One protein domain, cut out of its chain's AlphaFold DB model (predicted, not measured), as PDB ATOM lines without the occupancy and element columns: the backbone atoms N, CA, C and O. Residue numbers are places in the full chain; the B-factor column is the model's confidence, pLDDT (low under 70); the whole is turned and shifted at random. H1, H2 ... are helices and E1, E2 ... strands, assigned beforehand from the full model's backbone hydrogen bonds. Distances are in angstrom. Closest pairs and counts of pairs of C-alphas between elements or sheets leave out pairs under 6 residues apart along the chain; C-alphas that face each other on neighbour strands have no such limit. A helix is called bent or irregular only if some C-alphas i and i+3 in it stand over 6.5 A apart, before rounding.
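Overview. This is residues 178 to 232 of the 236 residues of an uncharacterized protein of Mucilaginibacter gracilis (UniProt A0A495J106). A narrow sheet of two short parallel strands, E1 and E2, stands in the middle of a flat slab, with helix H1 to one side of it and helix H2 to the other, the two helices apart from each other. Residues 178 to 179 add a short antiparallel pairing to E2, and residues 180 to 188 loop round from there to E1; H2 runs back along the strands, against their direction, toward the end where E1 begins. The printed part has 55 residues with two named strands and two named helices, in the order E1, H1, E2, H2 along the chain, and the sheet's order is E1, E2, parallel. The class is mixed, helices and strands. The whole is compact, with a radius of gyration of the C-alphas of 11.1 A, and its C-alphas span 30 by 25 by 12 A.

Arrangement. The sheet is made of E1, residues 189 to 192, and E2, residues 213 to 216, which are parallel neighbours with 18 degrees between their N-to-C directions. C-alphas 190 and 214, which face each other, are 4.6 A apart. Across the pair, N 215 and O 190 are within hydrogen-bond range at 2.8 A, and so are N 192 and O 215 at 2.9 A. Residues 178 to 179 pair with residues 214 to 215 of E2, antiparallel. H1, residues 195 to 205, stands between the two strands along the chain, and E1, H1 and E2 form a strand-helix-strand unit, two parallel neighbour strands with a helix between them in the chain; its crossover is right-handed. The closest C-alphas of H1 and E1 are those of Tyr 198 and Phe 192, 5.9 A apart. The closest C-alphas of H1 and E2 are those of Met 195 and Val 216, 6.2 A apart. H2, residues 220 to 231, comes closest to E2 with the C-alphas of Ala 226 and Ile 215, 7.2 A apart. Its closest C-alpha to E1 is that of Ile 230, 7.3 A from the C-alpha of Ile 189. H1 and H2 are apart. Every O i to N i+4 pair of H1 is within hydrogen-bond range; in H2, 3 of 8 such pairs are, beside 6 of 9 O i to N i+3 pairs.

Along the chain. E1 begins at C-alpha 189, at (371.682, 393.136, 396.022), and measures 10.1 A from first to last C-alpha. E2, from Asp 213 to Val 216, measures 10.3 A. H1 runs from Met 195, whose C-alpha is at (360.325, 383.067, 399.330), to Met 205, a length of 15.3 A. H2, from Leu 220 to Lys 231, is the longest helix by residues and measures 17.9 A; its last C-alpha is at (381.405, 389.031, 396.654). H2 is irregular, with C-alphas 221 and 224 7.4 A apart.

Size, cuts and confidence. The outline is flat, and the two C-alphas farthest apart are those of Lys 206 and Asn 224, at 30.0 A. The first and last printed C-alphas, those of Phe 178 and Asn 232, are 14.2 A apart. The printed part has no cut. The links from E1 to H1 and from E2 to H2 are tight, with 2 and 3 residues between the elements. The link from H1 to E2 is short, with 7 residues; no link is long. The mean pLDDT of the printed part is 89.1, and residue 232 is the one printed residue under 70.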
ATOM      1  N   PHE A 178     368.081 383.059 392.245       92.69
ATOM      2  CA  PHE A 178     368.568 384.361 391.817       92.69
ATOM      3  C   PHE A 178     367.523 385.062 390.941       92.69
ATOM      4  O   PHE A 178     367.001 384.494 389.981       92.69
ATOM      5  N   ILE A 179     367.198 386.312 391.260       91.12
ATOM      6  CA  ILE A 179     366.248 387.132 390.504       91.12
ATOM      7  C   ILE A 179     366.962 388.398 390.054       91.12
ATOM      8  O   ILE A 179     367.409 389.201 390.869       91.12
ATOM      9  N   ARG A 180     367.044 388.573 388.737       88.69
ATOM     10  CA  ARG A 180     367.649 389.752 388.120       88.69
ATOM     11  C   ARG A 180     366.735 390.965 388.267       88.69
ATOM     12  O   ARG A 180     365.537 390.883 387.974       88.69
ATOM     13  N   GLY A 181     367.321 392.077 388.677       88.94
ATOM     14  CA  GLY A 181     366.737 393.398 388.583       88.94
ATOM     15  C   GLY A 181     366.701 393.892 387.138       88.94
ATOM     16  O   GLY A 181     367.178 393.249 386.201       88.94
ATOM     17  N   THR A 182     366.091 395.055 386.939       88.19
ATOM     18  CA  THR A 182     365.958 395.677 385.617       88.19
ATOM     19  C   THR A 182     367.213 396.422 385.179       88.19
ATOM     20  O   THR A 182     367.344 396.716 383.993       88.19
ATOM     21  N   ILE A 183     368.109 396.766 386.109       85.75
ATOM     22  CA  ILE A 183     369.373 397.442 385.806       85.75
ATOM     23  C   ILE A 183     370.483 396.388 385.786       85.75
ATOM     24  O   ILE A 183     370.667 395.700 386.785       85.75
ATOM     25  N   PRO A 184     371.244 396.242 384.688       79.44
ATOM     26  CA  PRO A 184     372.430 395.393 384.678       79.44
ATOM     27  C   PRO A 184     373.509 395.945 385.620       79.44
ATOM     28  O   PRO A 184     373.847 397.121 385.528       79.44
ATOM     29  N   LYS A 185     374.084 395.086 386.473       75.12
ATOM     30  CA  LYS A 185     375.109 395.442 387.481       75.12
ATOM     31  C   LYS A 185     374.688 396.596 388.418       75.12
ATOM     32  O   LYS A 185     375.361 397.623 388.457       75.12
ATOM     33  N   PRO A 186     373.586 396.450 389.166       82.25
ATOM     34  CA  PRO A 186     373.228 397.415 390.192       82.25
ATOM     35  C   PRO A 186     374.259 397.395 391.331       82.25
ATOM     36  O   PRO A 186     374.898 396.377 391.590       82.25
ATOM     37  N   ASP A 187     374.382 398.502 392.061       84.75
ATOM     38  CA  ASP A 187     375.335 398.622 393.178       84.75
ATOM     39  C   ASP A 187     374.922 397.813 394.418       84.75
ATOM     40  O   ASP A 187     375.676 397.700 395.385       84.75
ATOM     41  N   LYS A 188     373.690 397.294 394.429       87.31
ATOM     42  CA  LYS A 188     373.063 396.648 395.583       87.31
ATOM     43  C   LYS A 188     372.398 395.345 395.180       87.31
ATOM     44  O   LYS A 188     371.841 395.226 394.090       87.31
ATOM     45  N   ILE A 189     372.404 394.402 396.113       91.50
ATOM     46  CA  ILE A 189     371.682 393.136 396.022       91.50
ATOM     47  C   ILE A 189     370.892 392.916 397.308       91.50
ATOM     48  O   ILE A 189     371.405 393.152 398.404       91.50
ATOM     49  N   HIS A 190     369.638 392.485 397.185       93.75
ATOM     50  CA  HIS A 190     368.795 392.165 398.341       93.75
ATOM     51  C   HIS A 190     368.870 390.673 398.646       93.75
ATOM     52  O   HIS A 190     368.793 389.847 397.739       93.75
ATOM     53  N   LEU A 191     368.996 390.320 399.924       95.69
ATOM     54  CA  LEU A 191     369.066 388.934 400.380       95.69
ATOM     55  C   LEU A 191     367.859 388.612 401.264       95.69
ATOM     56  O   LEU A 191     367.593 389.321 402.232       95.69
ATOM     57  N   PHE A 192     367.161 387.524 400.952       96.38
ATOM     58  CA  PHE A 192     365.977 387.056 401.672       96.38
ATOM     59  C   PHE A 192     366.192 385.631 402.190       96.38
ATOM     60  O   PHE A 192     366.736 384.791 401.472       96.38
ATOM     61  N   GLU A 193     365.739 385.329 403.411       93.94
ATOM     62  CA  GLU A 193     365.837 383.976 403.984       93.94
ATOM     63  C   GLU A 193     364.998 382.974 403.179       93.94
ATOM     64  O   GLU A 193     365.462 381.884 402.830       93.94
ATOM     65  N   GLY A 194     363.765 383.347 402.841       91.56
ATOM     66  CA  GLY A 194     362.872 382.504 402.068       91.56
ATOM     67  C   GLY A 194     361.938 383.275 401.151       91.56
ATOM     68  O   GLY A 194     361.867 384.503 401.126       91.56
ATOM     69  N   MET A 195     361.176 382.505 400.373       92.25
ATOM     70  CA  MET A 195     360.325 383.067 399.330       92.25
ATOM     71  C   MET A 195     359.262 384.025 399.873       92.25
ATOM     72  O   MET A 195     358.929 385.009 399.224       92.25
ATOM     73  N   PHE A 196     358.708 383.754 401.056       92.12
ATOM     74  CA  PHE A 196     357.667 384.612 401.618       92.12
ATOM     75  C   PHE A 196     358.209 385.966 402.079       92.12
ATOM     76  O   PHE A 196     357.501 386.950 401.907       92.12
ATOM     77  N   ASP A 197     359.455 386.046 402.548       94.62
ATOM     78  CA  ASP A 197     360.080 387.326 402.905       94.62
ATOM     79  C   ASP A 197     360.237 388.199 401.657       94.62
ATOM     80  O   ASP A 197     359.866 389.375 401.649       94.62
ATOM     81  N   TYR A 198     360.678 387.582 400.559       94.94
ATOM     82  CA  TYR A 198     360.755 388.232 399.257       94.94
ATOM     83  C   TYR A 198     359.371 388.662 398.730       94.94
ATOM     84  O   TYR A 198     359.196 389.805 398.311       94.94
ATOM     85  N   LEU A 199     358.347 387.802 398.795       94.38
ATOM     86  CA  LEU A 199     356.983 388.165 398.372       94.38
ATOM     87  C   LEU A 199     356.386 389.296 399.215       94.38
ATOM     88  O   LEU A 199     355.693 390.168 398.681       94.38
ATOM     89  N   THR A 200     356.643 389.295 400.523       94.06
ATOM     90  CA  THR A 200     356.240 390.381 401.418       94.06
ATOM     91  C   THR A 200     356.930 391.679 401.021       94.06
ATOM     92  O   THR A 200     356.254 392.701 400.910       94.06
ATOM     93  N   PHE A 201     358.227 391.643 400.713       94.88
ATOM     94  CA  PHE A 201     358.952 392.803 400.201       94.88
ATOM     95  C   PHE A 201     358.328 393.355 398.909       94.88
ATOM     96  O   PHE A 201     357.988 394.536 398.866       94.88
ATOM     97  N   LEU A 202     358.066 392.512 397.901       92.88
ATOM     98  CA  LEU A 202     357.392 392.941 396.661       92.88
ATOM     99  C   LEU A 202     356.024 393.581 396.935       92.88
ATOM    100  O   LEU A 202     355.640 394.571 396.311       92.88
ATOM    101  N   THR A 203     355.281 393.017 397.890       91.75
ATOM    102  CA  THR A 203     353.958 393.513 398.281       91.75
ATOM    103  C   THR A 203     354.047 394.893 398.932       91.75
ATOM    104  O   THR A 203     353.269 395.780 398.580       91.75
ATOM    105  N   ILE A 204     355.003 395.101 399.843       92.62
ATOM    106  CA  ILE A 204     355.245 396.396 400.500       92.62
ATOM    107  C   ILE A 204     355.667 397.446 399.471       92.62
ATOM    108  O   ILE A 204     355.144 398.560 399.467       92.62
ATOM    109  N   MET A 205     356.563 397.068 398.560       92.38
ATOM    110  CA  MET A 205     357.080 397.949 397.513       92.38
ATOM    111  C   MET A 205     356.075 398.190 396.379       92.38
ATOM    112  O   MET A 205     356.286 399.074 395.552       92.38
ATOM    113  N   LYS A 206     354.977 397.419 396.335       90.88
ATOM    114  CA  LYS A 206     353.910 397.486 395.320       90.88
ATOM    115  C   LYS A 206     354.438 397.399 393.884       90.88
ATOM    116  O   LYS A 206     353.867 397.981 392.962       90.88
ATOM    117  N   THR A 207     355.511 396.643 393.682       87.62
ATOM    118  CA  THR A 207     356.091 396.367 392.368       87.62
ATOM    119  C   THR A 207     356.643 394.950 392.339       87.62
ATOM    120  O   THR A 207     357.095 394.425 393.347       87.62
ATOM    121  N   ARG A 208     356.590 394.321 391.162       82.94
ATOM    122  CA  ARG A 208     357.271 393.044 390.880       82.94
ATOM    123  C   ARG A 208     358.581 393.230 390.113       82.94
ATOM    124  O   ARG A 208     359.308 392.267 389.906       82.94
ATOM    125  N   ASN A 209     358.833 394.453 389.645       83.19
ATOM    126  CA  ASN A 209     360.032 394.836 388.918       83.19
ATOM    127  C   ASN A 209     360.858 395.724 389.841       83.19
ATOM    128  O   ASN A 209     360.395 396.794 390.246       83.19
ATOM    129  N   HIS A 210     362.061 395.275 390.158       86.38
ATOM    130  CA  HIS A 210     363.008 396.025 390.965       86.38
ATOM    131  C   HIS A 210     364.258 396.319 390.161       86.38
ATOM    132  O   HIS A 210     364.596 395.576 389.245       86.38
ATOM    133  N   THR A 211     364.920 397.420 390.497       88.56
ATOM    134  CA  THR A 211     366.168 397.831 389.852       88.56
ATOM    135  C   THR A 211     367.325 396.918 390.225       88.56
ATOM    136  O   THR A 211     368.150 396.615 389.372       88.56
ATOM    137  N   ASP A 212     367.333 396.462 391.476       91.06
ATOM    138  CA  ASP A 212     368.409 395.692 392.089       91.06
ATOM    139  C   ASP A 212     368.185 394.183 391.917       91.06
ATOM    140  O   ASP A 212     367.037 393.724 391.898       91.06
ATOM    141  N   ASP A 213     369.273 393.405 391.850       91.94
ATOM    142  CA  ASP A 213     369.171 391.942 391.887       91.94
ATOM    143  C   ASP A 213     368.784 391.476 393.294       91.94
ATOM    144  O   ASP A 213     368.921 392.182 394.303       91.94
ATOM    145  N   MET A 214     368.283 390.248 393.360       93.88
ATOM    146  CA  MET A 214     367.783 389.649 394.585       93.88
ATOM    147  C   MET A 214     368.167 388.185 394.666       93.88
ATOM    148  O   MET A 214     368.118 387.452 393.678       93.88
ATOM    149  N   ILE A 215     368.485 387.748 395.877       95.12
ATOM    150  CA  ILE A 215     368.750 386.356 396.205       95.12
ATOM    151  C   ILE A 215     367.742 385.919 397.251       95.12
ATOM    152  O   ILE A 215     367.627 386.519 398.320       95.12
ATOM    153  N   VAL A 216     367.047 384.825 396.964       96.88
ATOM    154  CA  VAL A 216     366.265 384.095 397.957       96.88
ATOM    155  C   VAL A 216     367.066 382.862 398.347       96.88
ATOM    156  O   VAL A 216     367.333 382.008 397.506       96.88
ATOM    157  N   LEU A 217     367.459 382.763 399.616       94.94
ATOM    158  CA  LEU A 217     368.289 381.660 400.103       94.94
ATOM    159  C   LEU A 217     367.570 380.318 400.065       94.94
ATOM    160  O   LEU A 217     368.233 379.291 399.988       94.94
ATOM    161  N   ASN A 218     366.238 380.316 400.166       90.69
ATOM    162  CA  ASN A 218     365.370 379.135 400.257       90.69
ATOM    163  C   ASN A 218     365.537 378.314 401.555       90.69
ATOM    164  O   ASN A 218     364.574 377.749 402.085       90.69
ATOM    165  N   SER A 219     366.741 378.298 402.125       85.44
ATOM    166  CA  SER A 219     367.078 377.762 403.436       85.44
ATOM    167  C   SER A 219     368.380 378.391 403.933       85.44
ATOM    168  O   SER A 219     369.286 378.631 403.139       85.44
ATOM    169  N   LEU A 220     368.528 378.563 405.251       87.56
ATOM    170  CA  LEU A 220     369.779 379.041 405.863       87.56
ATOM    171  C   LEU A 220     371.002 378.185 405.492       87.56
ATOM    172  O   LEU A 220     372.111 378.706 405.407       87.56
ATOM    173  N   SER A 221     370.812 376.896 405.182       85.00
ATOM    174  CA  SER A 221     371.899 376.029 404.709       85.00
ATOM    175  C   SER A 221     372.503 376.470 403.368       85.00
ATOM    176  O   SER A 221     373.606 376.048 403.039       85.00
ATOM    177  N   CYS A 222     371.801 377.302 402.592       88.06
ATOM    178  CA  CYS A 222     372.258 377.804 401.295       88.06
ATOM    179  C   CYS A 222     373.001 379.144 401.406       88.06
ATOM    180  O   CYS A 222     373.401 379.700 400.388       88.06
ATOM    181  N   LEU A 223     373.226 379.672 402.616       90.88
ATOM    182  CA  LEU A 223     373.903 380.960 402.809       90.88
ATOM    183  C   LEU A 223     375.275 381.006 402.119       90.88
ATOM    184  O   LEU A 223     375.596 381.972 401.432       90.88
ATOM    185  N   ASN A 224     376.055 379.928 402.235       87.00
ATOM    186  CA  ASN A 224     377.369 379.831 401.596       87.00
ATOM    187  C   ASN A 224     377.293 379.840 400.059       87.00
ATOM    188  O   ASN A 224     378.247 380.269 399.415       87.00
ATOM    189  N   LEU A 225     376.166 379.412 399.477       86.75
ATOM    190  CA  LEU A 225     375.935 379.412 398.028       86.75
ATOM    191  C   LEU A 225     375.658 380.826 397.498       86.75
ATOM    192  O   LEU A 225     375.969 381.118 396.349       86.75
ATOM    193  N   ALA A 226     375.162 381.741 398.340       88.62
ATOM    194  CA  ALA A 226     374.964 383.145 397.974       88.62
ATOM    195  C   ALA A 226     376.268 383.967 397.976       88.62
ATOM    196  O   ALA A 226     376.364 384.985 397.291       88.62
ATOM    197  N   VAL A 227     377.293 383.536 398.721       86.81
ATOM    198  CA  VAL A 227     378.550 384.291 398.898       86.81
ATOM    199  C   VAL A 227     379.239 384.654 397.571       86.81
ATOM    200  O   VAL A 227     379.641 385.810 397.435       86.81
ATOM    201  N   PRO A 228     379.385 383.752 396.577       84.69
ATOM    202  CA  PRO A 228     380.008 384.091 395.294       84.69
ATOM    203  C   PRO A 228     379.253 385.168 394.506       84.69
ATOM    204  O   PRO A 228     379.880 385.944 393.786       84.69
ATOM    205  N   TYR A 229     377.928 385.234 394.661       84.31
ATOM    206  CA  TYR A 229     377.094 386.249 394.022       84.31
ATOM    207  C   TYR A 229     377.278 387.610 394.694       84.31
ATOM    208  O   TYR A 229     377.376 388.620 394.012       84.31
ATOM    209  N   ILE A 230     377.392 387.635 396.024       86.94
ATOM    210  CA  ILE A 230     377.539 388.875 396.799       86.94
ATOM    211  C   ILE A 230     378.962 389.443 396.701       86.94
ATOM    212  O   ILE A 230     379.139 390.654 396.627       86.94
ATOM    213  N   LYS A 231     379.996 388.590 396.676       81.31
ATOM    214  CA  LYS A 231     381.405 389.031 396.654       81.31
ATOM    215  C   LYS A 231     381.782 389.880 395.439       81.31
ATOM    216  O   LYS A 231     382.745 390.629 395.523       81.31
ATOM    217  N   ASN A 232     381.046 389.751 394.338       68.56
ATOM    218  CA  ASN A 232     381.288 390.484 393.094       68.56
ATOM    219  C   ASN A 232     380.245 391.592 392.860       68.56
ATOM    220  O   ASN A 232     380.018 391.987 391.718       68.56
TER     221      ASN A 232